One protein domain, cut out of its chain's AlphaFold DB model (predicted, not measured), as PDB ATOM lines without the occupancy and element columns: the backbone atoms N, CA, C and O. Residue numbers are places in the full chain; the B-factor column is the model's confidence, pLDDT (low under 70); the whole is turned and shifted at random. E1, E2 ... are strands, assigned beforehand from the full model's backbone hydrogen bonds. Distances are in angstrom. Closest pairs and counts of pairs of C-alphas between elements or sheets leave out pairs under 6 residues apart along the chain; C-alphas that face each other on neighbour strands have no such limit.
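AT A GLANCE: This is residues 9 to 96 of the 113 residues of an uncharacterized protein of Verrucomicrobia bacterium (UniProt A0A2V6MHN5). With little regular structure, this is a small twisted sheet of five short strands with two long loops, residues 20 to 45 and 62 to 83; residues 27 to 32 stick out. The 88 printed residues, 22 in named elements, hold no named helix and strands E1 to E5: all strand, sheet order E2 E1 E3 E4 E5, antiparallel. It is only just compact, close to loose, with radius of gyration of the C-alphas 14.1 A and spans 39 by 36 by 21 A.

HOW THE PARTS SIT: E1, residues 9 to 13, and E2, residues 17 to 19, form a hairpin; N 11 and O 18, 2.8 A apart, are within hydrogen-bond range. E1 is antiparallel to E3, residues 46 to 51, with N 12 and O 47 at 2.9 A. E3, E4, residues 57 to 61, and E5, residues 84 to 86, form a meander, each strand the antiparallel neighbour of the one before, with N 48 and O 60 at 2.9 A, N 57 and O 86 at 2.8 A. Edge strands E2 and E5 are apart.

IN THESE COORDINATES: E1, 13.3 A, begins at C-alpha 9 (106.505, 22.423, 62.148). E2 measures 7.0 A, E3 15.7 A, E4 13.1 A. E5, 6.7 A, ends at C-alpha 86 (110.275, 18.431, 74.742).

THE WHOLE: The farthest C-alphas, Lys 71 and Gly 89, are 41.7 A apart. The printed part has no cut. Links E2 to E3 and E4 to E5 are long. Residues 26 to 30 have pLDDT under 70.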
ATOM      1  N   ALA A   9     105.368  21.586  61.815       94.38
ATOM      2  CA  ALA A   9     106.505  22.423  62.148       94.38
ATOM      3  C   ALA A   9     106.063  23.880  62.258       94.38
ATOM      4  O   ALA A   9     105.218  24.327  61.490       94.38
ATOM      5  N   GLU A  10     106.623  24.597  63.222       95.56
ATOM      6  CA  GLU A  10     106.361  26.015  63.459       95.56
ATOM      7  C   GLU A  10     107.697  26.730  63.626       95.56
ATOM      8  O   GLU A  10     108.559  26.271  64.378       95.56
ATOM      9  N   LEU A  11     107.871  27.850  62.932       95.50
ATOM     10  CA  LEU A  11     109.003  28.739  63.123       95.50
ATOM     11  C   LEU A  11     108.574  29.926  63.979       95.50
ATOM     12  O   LEU A  11     107.809  30.783  63.533       95.50
ATOM     13  N   THR A  12     109.121  30.008  65.186       94.75
ATOM     14  CA  THR A  12     108.990  31.175  66.056       94.75
ATOM     15  C   THR A  12     110.228  32.052  65.926       94.75
ATOM     16  O   THR A  12     111.364  31.580  66.030       94.75
ATOM     17  N   THR A  13     110.015  33.344  65.718       90.75
ATOM     18  CA  THR A  13     111.054  34.370  65.718       90.75
ATOM     19  C   THR A  13     110.855  35.366  66.857       90.75
ATOM     20  O   THR A  13     109.843  35.338  67.553       90.75
ATOM     21  N   ASP A  14     111.792  36.299  67.033       87.44
ATOM     22  CA  ASP A  14     111.640  37.429  67.956       87.44
ATOM     23  C   ASP A  14     110.520  38.413  67.564       87.44
ATOM     24  O   ASP A  14     110.181  39.291  68.355       87.44
ATOM     25  N   ARG A  15     109.928  38.289  66.367       84.62
ATOM     26  CA  ARG A  15     108.870  39.197  65.886       84.62
ATOM     27  C   ARG A  15     107.551  38.518  65.542       84.62
ATOM     28  O   ARG A  15     106.528  39.196  65.521       84.62
ATOM     29  N   ASN A  16     107.561  37.230  65.215       83.38
ATOM     30  CA  ASN A  16     106.379  36.529  64.723       83.38
ATOM     31  C   ASN A  16     106.515  35.004  64.862       83.38
ATOM     32  O   ASN A  16     107.621  34.485  64.971       83.38
ATOM     33  N   GLY A  17     105.391  34.293  64.771       91.38
ATOM     34  CA  GLY A  17     105.347  32.850  64.519       91.38
ATOM     35  C   GLY A  17     104.739  32.561  63.148       91.38
ATOM     36  O   GLY A  17     103.944  33.363  62.650       91.38
ATOM     37  N   ALA A  18     105.127  31.453  62.523       92.88
ATOM     38  CA  ALA A  18     104.494  30.942  61.311       92.88
ATOM     39  C   ALA A  18     104.530  29.410  61.280       92.88
ATOM     40  O   ALA A  18     105.562  28.802  61.573       92.88
ATOM     41  N   ASP A  19     103.420  28.799  60.875       94.19
ATOM     42  CA  ASP A  19     103.370  27.368  60.598       94.19
ATOM     43  C   ASP A  19     104.075  27.060  59.273       94.19
ATOM     44  O   ASP A  19     103.930  27.778  58.279       94.19
ATOM     45  N   ALA A  20     104.832  25.968  59.257       93.44
ATOM     46  CA  ALA A  20     105.394  25.422  58.039       93.44
ATOM     47  C   ALA A  20     104.310  24.706  57.231       93.44
ATOM     48  O   ALA A  20     103.515  23.922  57.760       93.44
ATOM     49  N   VAL A  21     104.342  24.909  55.920       92.31
ATOM     50  CA  VAL A  21     103.611  24.090  54.963       92.31
ATOM     51  C   VAL A  21     104.483  22.885  54.645       92.31
ATOM     52  O   VAL A  21     105.518  23.015  53.997       92.31
ATOM     53  N   LEU A  22     104.086  21.715  55.143       90.00
ATOM     54  CA  LEU A  22     104.787  20.461  54.882       90.00
ATOM     55  C   LEU A  22     104.201  19.768  53.655       90.00
ATOM     56  O   LEU A  22     102.985  19.609  53.525       90.00
ATOM     57  N   GLU A  23     105.081  19.325  52.772       87.06
ATOM     58  CA  GLU A  23     104.728  18.562  51.586       87.06
ATOM     59  C   GLU A  23     104.347  17.124  51.952       87.06
ATOM     60  O   GLU A  23     104.749  16.564  52.983       87.06
ATOM     61  N   LYS A  24     103.565  16.490  51.074       78.06
ATOM     62  CA  LYS A  24     103.285  15.060  51.204       78.06
ATOM     63  C   LYS A  24     104.588  14.279  51.068       78.06
ATOM     64  O   LYS A  24     105.424  14.590  50.227       78.06
ATOM     65  N   ALA A  25     104.723  13.229  51.875       72.00
ATOM     66  CA  ALA A  25     105.824  12.284  51.746       72.00
ATOM     67  C   ALA A  25     105.914  11.769  50.307       72.00
ATOM     68  O   ALA A  25     104.902  11.308  49.770       72.00
ATOM     69  N   ALA A  26     107.108  11.777  49.719       68.44
ATOM     70  CA  ALA A  26     107.334  11.028  48.495       68.44
ATOM     71  C   ALA A  26     107.138   9.529  48.785       68.44
ATOM     72  O   ALA A  26     107.553   9.028  49.833       68.44
ATOM     73  N   GLU A  27     106.525   8.787  47.859       65.56
ATOM     74  CA  GLU A  27     106.335   7.336  48.021       65.56
ATOM     75  C   GLU A  27     107.662   6.582  48.192       65.56
ATOM     76  O   GLU A  27     107.704   5.557  48.883       65.56
ATOM     77  N   THR A  28     108.729   7.119  47.594       65.31
ATOM     78  CA  THR A  28     110.077   6.550  47.515       65.31
ATOM     79  C   THR A  28     111.016   6.985  48.642       65.31
ATOM     80  O   THR A  28     111.953   6.250  48.938       65.31
ATOM     81  N   ASP A  29     110.759   8.116  49.309       66.69
ATOM     82  CA  ASP A  29     111.512   8.563  50.488       66.69
ATOM     83  C   ASP A  29     110.550   8.904  51.627       66.69
ATOM     84  O   ASP A  29     110.063  10.024  51.786       66.69
ATOM     85  N   ARG A  30     110.255   7.880  52.430       66.75
ATOM     86  CA  ARG A  30     109.351   7.998  53.579       66.75
ATOM     87  C   ARG A  30     110.039   8.558  54.823       66.75
ATOM     88  O   ARG A  30     109.331   8.848  55.791       66.75
ATOM     89  N   LEU A  31     111.372   8.654  54.818       79.38
ATOM     90  CA  LEU A  31     112.177   9.063  55.972       79.38
ATOM     91  C   LEU A  31     112.385  10.576  56.013       79.38
ATOM     92  O   LEU A  31     112.488  11.133  57.103       79.38
ATOM     93  N   THR A  32     112.361  11.236  54.858       84.62
ATOM     94  CA  THR A  32     112.459  12.694  54.765       84.62
ATOM     95  C   THR A  32     111.081  13.332  54.565       84.62
ATOM     96  O   THR A  32     110.181  12.781  53.926       84.62
ATOM     97  N   ARG A  33     110.888  14.521  55.139       87.56
ATOM     98  CA  ARG A  33     109.753  15.406  54.856       87.56
ATOM     99  C   ARG A  33     110.290  16.769  54.456       87.56
ATOM    100  O   ARG A  33     111.176  17.292  55.126       87.56
ATOM    101  N   HIS A  34     109.734  17.329  53.391       89.81
ATOM    102  CA  HIS A  34     110.062  18.670  52.923       89.81
ATOM    103  C   HIS A  34     108.915  19.629  53.212       89.81
ATOM    104  O   HIS A  34     107.794  19.220  53.519       89.81
ATOM    105  N   GLY A  35     109.216  20.916  53.149       91.50
ATOM    106  CA  GLY A  35     108.252  21.971  53.366       91.50
ATOM    107  C   GLY A  35     108.932  23.325  53.414       91.50
ATOM    108  O   GLY A  35     110.159  23.425  53.386       91.50
ATOM    109  N   TYR A  36     108.118  24.359  53.533       93.50
ATOM    110  CA  TYR A  36     108.569  25.738  53.598       93.50
ATOM    111  C   TYR A  36     107.836  26.478  54.712       93.50
ATOM    112  O   TYR A  36     106.712  26.143  55.085       93.50
ATOM    113  N   VAL A  37     108.475  27.505  55.259       92.81
ATOM    114  CA  VAL A  37     107.880  28.379  56.269       92.81
ATOM    115  C   VAL A  37     108.300  29.817  55.984       92.81
ATOM    116  O   VAL A  37     109.482  30.055  55.723       92.81
ATOM    117  N   PRO A  38     107.374  30.790  56.016       89.75
ATOM    118  CA  PRO A  38     107.727  32.186  55.817       89.75
ATOM    119  C   PRO A  38     108.761  32.660  56.839       89.75
ATOM    120  O   PRO A  38     108.554  32.569  58.051       89.75
ATOM    121  N   LEU A  39     109.863  33.220  56.340       87.06
ATOM    122  CA  LEU A  39     110.916  33.795  57.164       87.06
ATOM    123  C   LEU A  39     110.874  35.322  57.097       87.06
ATOM    124  O   LEU A  39     111.163  35.921  56.065       87.06
ATOM    125  N   TYR A  40     110.583  35.968  58.225       81.38
ATOM    126  CA  TYR A  40     110.664  37.423  58.321       81.38
ATOM    127  C   TYR A  40     112.115  37.878  58.505       81.38
ATOM    128  O   TYR A  40     112.845  37.376  59.367       81.38
ATOM    129  N   TYR A  41     112.532  38.869  57.716       76.31
ATOM    130  CA  TYR A  41     113.862  39.470  57.817       76.31
ATOM    131  C   TYR A  41     114.049  40.282  59.103       76.31
ATOM    132  O   TYR A  41     113.088  40.728  59.732       76.31
ATOM    133  N   ARG A  42     115.318  40.538  59.459       81.81
ATOM    134  CA  ARG A  42     115.719  41.331  60.639       81.81
ATOM    135  C   ARG A  42     115.243  40.728  61.968       81.81
ATOM    136  O   ARG A  42     115.015  41.457  62.929       81.81
ATOM    137  N   THR A  43     115.122  39.405  61.988       82.19
ATOM    138  CA  THR A  43     114.884  38.562  63.166       82.19
ATOM    139  C   THR A  43     116.188  37.875  63.549       82.19
ATOM    140  O   THR A  43     116.961  37.522  62.666       82.19
ATOM    141  N   SER A  44     116.494  37.709  64.831       75.12
ATOM    142  CA  SER A  44     117.786  37.148  65.283       75.12
ATOM    143  C   SER A  44     117.653  35.821  66.022       75.12
ATOM    144  O   SER A  44     118.558  34.992  65.956       75.12
ATOM    145  N   HIS A  45     116.502  35.584  66.645       88.31
ATOM    146  CA  HIS A  45     116.169  34.319  67.282       88.31
ATOM    147  C   HIS A  45     115.190  33.573  66.395       88.31
ATOM    148  O   HIS A  45     114.206  34.154  65.951       88.31
ATOM    149  N   ARG A  46     115.490  32.310  66.088       93.38
ATOM    150  CA  ARG A  46     114.704  31.484  65.169       93.38
ATOM    151  C   ARG A  46     114.638  30.073  65.706       93.38
ATOM    152  O   ARG A  46     115.584  29.303  65.542       93.38
ATOM    153  N   LEU A  47     113.538  29.776  66.376       96.06
ATOM    154  CA  LEU A  47     113.269  28.477  66.955       96.06
ATOM    155  C   LEU A  47     112.294  27.738  66.045       96.06
ATOM    156  O   LEU A  47     111.125  28.103  65.957       96.06
ATOM    157  N   LEU A  48     112.781  26.708  65.364       97.06
ATOM    158  CA  LEU A  48     111.925  25.766  64.660       97.06
ATOM    159  C   LEU A  48     111.498  24.678  65.647       97.06
ATOM    160  O   LEU A  48     112.347  24.003  66.227       97.06
ATOM    161  N   ALA A  49     110.197  24.491  65.825       96.94
ATOM    162  CA  ALA A  49     109.626  23.411  66.612       96.94
ATOM    163  C   ALA A  49     108.990  22.377  65.681       96.94
ATOM    164  O   ALA A  49     108.001  22.677  65.018       96.94
ATOM    165  N   VAL A  50     109.519  21.154  65.660       95.56
ATOM    166  CA  VAL A  50     108.897  20.004  64.985       95.56
ATOM    167  C   VAL A  50     108.087  19.230  66.018       95.56
ATOM    168  O   VAL A  50     108.660  18.628  66.924       95.56
ATOM    169  N   LYS A  51     106.759  19.268  65.897       94.06
ATOM    170  CA  LYS A  51     105.780  18.718  66.844       94.06
ATOM    171  C   LYS A  51     105.230  17.389  66.333       94.06
ATOM    172  O   LYS A  51     104.836  17.292  65.168       94.06
ATOM    173  N   PHE A  52     105.166  16.382  67.203       90.88
ATOM    174  CA  PHE A  52     104.717  15.037  66.831       90.88
ATOM    175  C   PHE A  52     103.244  14.799  67.183       90.88
ATOM    176  O   PHE A  52     102.757  15.353  68.169       90.88
ATOM    177  N   PRO A  53     102.529  13.940  66.428       86.62
ATOM    178  CA  PRO A  53     101.112  13.652  66.676       86.62
ATOM    179  C   PRO A  53     100.823  13.099  68.076       86.62
ATOM    180  O   PRO A  53      99.801  13.422  68.669       86.62
ATOM    181  N   ALA A  54     101.739  12.291  68.618       86.38
ATOM    182  CA  ALA A  54     101.638  11.726  69.965       86.38
ATOM    183  C   ALA A  54     102.017  12.726  71.080       86.38
ATOM    184  O   ALA A  54     102.097  12.350  72.248       86.38
ATOM    185  N   GLY A  55     102.252  13.992  70.726       88.56
ATOM    186  CA  GLY A  55     102.796  15.013  71.607       88.56
ATOM    187  C   GLY A  55     104.322  15.076  71.568       88.56
ATOM    188  O   GLY A  55     104.995  14.268  70.928       88.56
ATOM    189  N   GLY A  56     104.858  16.067  72.276       93.69
ATOM    190  CA  GLY A  56     106.284  16.368  72.289       93.69
ATOM    191  C   GLY A  56     106.764  17.114  71.042       93.69
ATOM    192  O   GLY A  56     106.060  17.238  70.030       93.69
ATOM    193  N   ALA A  57     107.985  17.631  71.127       96.00
ATOM    194  CA  ALA A  57     108.623  18.402  70.078       96.00
ATOM    195  C   ALA A  57     110.148  18.245  70.077       96.00
ATOM    196  O   ALA A  57     110.783  18.043  71.110       96.00
ATOM    197  N   ARG A  58     110.746  18.403  68.896       97.25
ATOM    198  CA  ARG A  58     112.177  18.689  68.743       97.25
ATOM    199  C   ARG A  58     112.331  20.161  68.398       97.25
ATOM    200  O   ARG A  58     111.634  20.654  67.509       97.25
ATOM    201  N   LEU A  59     113.216  20.851  69.106       97.81
ATOM    202  CA  LEU A  59     113.426  22.287  68.968       97.81
ATOM    203  C   LEU A  59     114.821  22.561  68.407       97.81
ATOM    204  O   LEU A  59     115.814  22.041  68.921       97.81
ATOM    205  N   TYR A  60     114.886  23.412  67.388       97.75
ATOM    206  CA  TYR A  60     116.106  23.731  66.653       97.75
ATOM    207  C   TYR A  60     116.302  25.242  66.601       97.75
ATOM    208  O   TYR A  60     115.448  25.974  66.098       97.75
ATOM    209  N   ASN A  61     117.448  25.717  67.075       96.50
ATOM    210  CA  ASN A  61     117.905  27.075  66.824       96.50
ATOM    211  C   ASN A  61     118.518  27.128  65.424       96.50
ATOM    212  O   ASN A  61     119.623  26.619  65.201       96.50
ATOM    213  N   LEU A  62     117.813  27.740  64.473       94.25
ATOM    214  CA  LEU A  62     118.306  27.860  63.103       94.25
ATOM    215  C   LEU A  62     119.479  28.847  63.052       94.25
ATOM    216  O   LEU A  62     119.363  30.008  63.447       94.25
ATOM    217  N   ARG A  63     120.612  28.392  62.516       92.19
ATOM    218  CA  ARG A  63     121.897  29.110  62.448       92.19
ATOM    219  C   ARG A  63     121.950  30.078  61.261       92.19
ATOM    220  O   ARG A  63     122.912  30.106  60.495       92.19
ATOM    221  N   LEU A  64     120.902  30.881  61.110       89.81
ATOM    222  CA  LEU A  64     120.812  31.942  60.110       89.81
ATOM    223  C   LEU A  64     121.170  33.295  60.745       89.81
ATOM    224  O   LEU A  64     120.756  33.571  61.872       89.81
ATOM    225  N   PRO A  65     121.885  34.195  60.047       88.94
ATOM    226  CA  PRO A  65     122.100  35.560  60.522       88.94
ATOM    227  C   PRO A  65     120.807  36.378  60.438       88.94
ATOM    228  O   PRO A  65     119.854  35.988  59.762       88.94
ATOM    229  N   ALA A  66     120.769  37.559  61.061       87.12
ATOM    230  CA  ALA A  66     119.569  38.400  61.037       87.12
ATOM    231  C   ALA A  66     119.111  38.806  59.622       87.12
ATOM    232  O   ALA A  66     117.919  39.003  59.373       87.12
ATOM    233  N   ASN A  67     120.058  38.866  58.683       87.00
ATOM    234  CA  ASN A  67     119.822  39.091  57.265       87.00
ATOM    235  C   ASN A  67     120.409  37.932  56.425       87.00
ATOM    236  O   ASN A  67     121.588  37.991  56.065       87.00
ATOM    237  N   PRO A  68     119.632  36.874  56.128       86.62
ATOM    238  CA  PRO A  68     120.095  35.716  55.366       86.62
ATOM    239  C   PRO A  68     119.958  35.877  53.838       86.62
ATOM    240  O   PRO A  68     119.917  34.882  53.131       86.62
ATOM    241  N   MET A  69     119.934  37.110  53.316       86.62
ATOM    242  CA  MET A  69     119.883  37.401  51.869       86.62
ATOM    243  C   MET A  69     121.105  36.967  51.030       86.62
ATOM    244  O   MET A  69     120.962  36.802  49.821       86.62
ATOM    245  N   PRO A  70     122.339  36.844  51.565       88.69
ATOM    246  CA  PRO A  70     123.465  36.416  50.736       88.69
ATOM    247  C   PRO A  70     123.267  35.013  50.140       88.69
ATOM    248  O   PRO A  70     122.927  34.082  50.868       88.69
ATOM    249  N   LYS A  71     123.629  34.830  48.858       87.19
ATOM    250  CA  LYS A  71     123.465  33.573  48.088       87.19
ATOM    251  C   LYS A  71     123.943  32.301  48.793       87.19
ATOM    252  O   LYS A  71     123.409  31.228  48.553       87.19
ATOM    253  N   LYS A  72     124.937  32.398  49.683       89.12
ATOM    254  CA  LYS A  72     125.431  31.247  50.457       89.12
ATOM    255  C   LYS A  72     124.356  30.575  51.325       89.12
ATOM    256  O   LYS A  72     124.525  29.414  51.662       89.12
ATOM    257  N   TYR A  73     123.283  31.283  51.683       91.12
ATOM    258  CA  TYR A  73     122.159  30.733  52.450       91.12
ATOM    259  C   TYR A  73     121.058  30.123  51.569       91.12
ATOM    260  O   TYR A  73     120.117  29.554  52.108       91.12
ATOM    261  N   HIS A  74     121.181  30.216  50.238       91.81
ATOM    262  CA  HIS A  74     120.309  29.518  49.285       91.81
ATOM    263  C   HIS A  74     120.805  28.086  49.027       91.81
ATOM    264  O   HIS A  74     120.060  27.248  48.530       91.81
ATOM    265  N   ALA A  75     122.062  27.792  49.380       93.75
ATOM    266  CA  ALA A  75     122.540  26.426  49.486       93.75
ATOM    267  C   ALA A  75     121.995  25.783  50.766       93.75
ATOM    268  O   ALA A  75     121.839  26.445  51.796       93.75
ATOM    269  N   TRP A  76     121.747  24.479  50.701       95.06
ATOM    270  CA  TRP A  76     121.354  23.702  51.866       95.06
ATOM    271  C   TRP A  76     122.408  23.764  52.968       95.06
ATOM    272  O   TRP A  76     123.603  23.609  52.713       95.06
ATOM    273  N   SER A  77     121.947  23.945  54.203       95.50
ATOM    274  CA  SER A  77     122.771  23.753  55.386       95.50
ATOM    275  C   SER A  77     123.221  22.296  55.523       95.50
ATOM    276  O   SER A  77     122.600  21.375  54.984       95.50
ATOM    277  N   GLU A  78     124.242  22.083  56.350       95.88
ATOM    278  CA  GLU A  78     124.464  20.776  56.967       95.88
ATOM    279  C   GLU A  78     123.222  20.341  57.760       95.88
ATOM    280  O   GLU A  78     122.426  21.176  58.214       95.88
ATOM    281  N   TRP A  79     123.076  19.031  57.948       95.81
ATOM    282  CA  TRP A  79     122.062  18.477  58.836       95.81
ATOM    283  C   TRP A  79     122.339  18.877  60.289       95.81
ATOM    284  O   TRP A  79     123.477  18.876  60.763       95.81
ATOM    285  N   GLN A  80     121.278  19.240  61.003       95.81
ATOM    286  CA  GLN A  80     121.312  19.698  62.383       95.81
ATOM    287  C   GLN A  80     120.395  18.826  63.244       95.81
ATOM    288  O   GLN A  80     119.197  18.727  62.990       95.81
ATOM    289  N   LYS A  81     120.963  18.264  64.314       97.06
ATOM    290  CA  LYS A  81     120.223  17.645  65.424       97.06
ATOM    291  C   LYS A  81     119.458  18.688  66.248       97.06
ATOM    292  O   LYS A  81     119.856  19.857  66.249       97.06
ATOM    293  N   PRO A  82     118.408  18.290  66.989       97.81
ATOM    294  CA  PRO A  82     117.725  19.189  67.907       97.81
ATOM    295  C   PRO A  82     118.692  19.780  68.926       97.81
ATOM    296  O   PRO A  82     119.609  19.114  69.401       97.81
ATOM    297  N   ASP A  83     118.452  21.032  69.301       98.00
ATOM    298  CA  ASP A  83     119.108  21.653  70.448       98.00
ATOM    299  C   ASP A  83     118.399  21.245  71.748       98.00
ATOM    300  O   ASP A  83     119.039  21.054  72.789       98.00
ATOM    301  N   PHE A  84     117.075  21.072  71.678       97.94
ATOM    302  CA  PHE A  84     116.243  20.644  72.796       97.94
ATOM    303  C   PHE A  84     115.183  19.628  72.371       97.94
ATOM    304  O   PHE A  84     114.688  19.646  71.243       97.94
ATOM    305  N   VAL A  85     114.802  18.777  73.317       97.50
ATOM    306  CA  VAL A  85     113.700  17.827  73.205       97.50
ATOM    307  C   VAL A  85     112.678  18.160  74.283       97.50
ATOM    308  O   VAL A  85     113.020  18.296  75.461       97.50
ATOM    309  N   ASP A  86     111.430  18.311  73.866       96.44
ATOM    310  CA  ASP A  86     110.275  18.431  74.742       96.44
ATOM    311  C   ASP A  86     109.469  17.137  74.651       96.44
ATOM    312  O   ASP A  86     108.954  16.792  73.590       96.44
ATOM    313  N   GLU A  87     109.400  16.395  75.748       94.81
ATOM    314  CA  GLU A  87     108.685  15.120  75.795       94.81
ATOM    315  C   GLU A  87     107.280  15.316  76.380       94.81
ATOM    316  O   GLU A  87     107.092  16.160  77.265       94.81
ATOM    317  N   PRO A  88     106.278  14.523  75.957       92.94
ATOM    318  CA  PRO A  88     104.951  14.554  76.563       92.94
ATOM    319  C   PRO A  88     105.011  14.416  78.091       92.94
ATOM    320  O   PRO A  88     105.651  13.510  78.623       92.94
ATOM    321  N   GLY A  89     104.335  15.316  78.808       90.88
ATOM    322  CA  GLY A  89     104.311  15.317  80.276       90.88
ATOM    323  C   GLY A  89     105.580  15.859  80.945       90.88
ATOM    324  O   GLY A  89     105.681  15.816  82.171       90.88
ATOM    325  N   SER A  90     106.544  16.382  80.180       90.25
ATOM    326  CA  SER A  90     107.682  17.104  80.743       90.25
ATOM    327  C   SER A  90     107.252  18.466  81.314       90.25
ATOM    328  O   SER A  90     106.255  19.052  80.899       90.25
ATOM    329  N   THR A  91     108.017  19.001  82.270       90.75
ATOM    330  CA  THR A  91     107.827  20.374  82.778       90.75
ATOM    331  C   THR A  91     108.379  21.443  81.827       90.75
ATOM    332  O   THR A  91     108.343  22.626  82.154       90.75
ATOM    333  N   GLY A  92     108.950  21.035  80.691       91.44
ATOM    334  CA  GLY A  92     109.535  21.902  79.680       91.44
ATOM    335  C   GLY A  92     110.713  21.250  78.941       91.44
ATOM    336  O   GLY A  92     111.228  20.209  79.374       91.44
ATOM    337  N   PRO A  93     111.190  21.887  77.854       96.12
ATOM    338  CA  PRO A  93     112.232  21.332  77.000       96.12
ATOM    339  C   PRO A  93     113.554  21.112  77.741       96.12
ATOM    340  O   PRO A  93     114.004  21.946  78.530       96.12
ATOM    341  N   LYS A  94     114.227  20.004  77.432       97.06
ATOM    342  CA  LYS A  94     115.560  19.653  77.944       97.06
ATOM    343  C   LYS A  94     116.569  19.655  76.804       97.06
ATOM    344  O   LYS A  94     116.188  19.452  75.659       97.06
ATOM    345  N   ARG A  95     117.859  19.871  77.092       97.62
ATOM    346  CA  ARG A  95     118.899  19.769  76.049       97.62
ATOM    347  C   ARG A  95     118.865  18.386  75.404       97.62
ATOM    348  O   ARG A  95     118.758  17.386  76.114       97.62
ATOM    349  N   ALA A  96     118.978  18.349  74.082       96.31
ATOM    350  CA  ALA A  96     119.056  17.094  73.352       96.31
ATOM    351  C   ALA A  96     120.341  16.326  73.701       96.31
ATOM    352  O   ALA A  96     121.382  16.914  74.005       96.31
TER     353      ALA A  96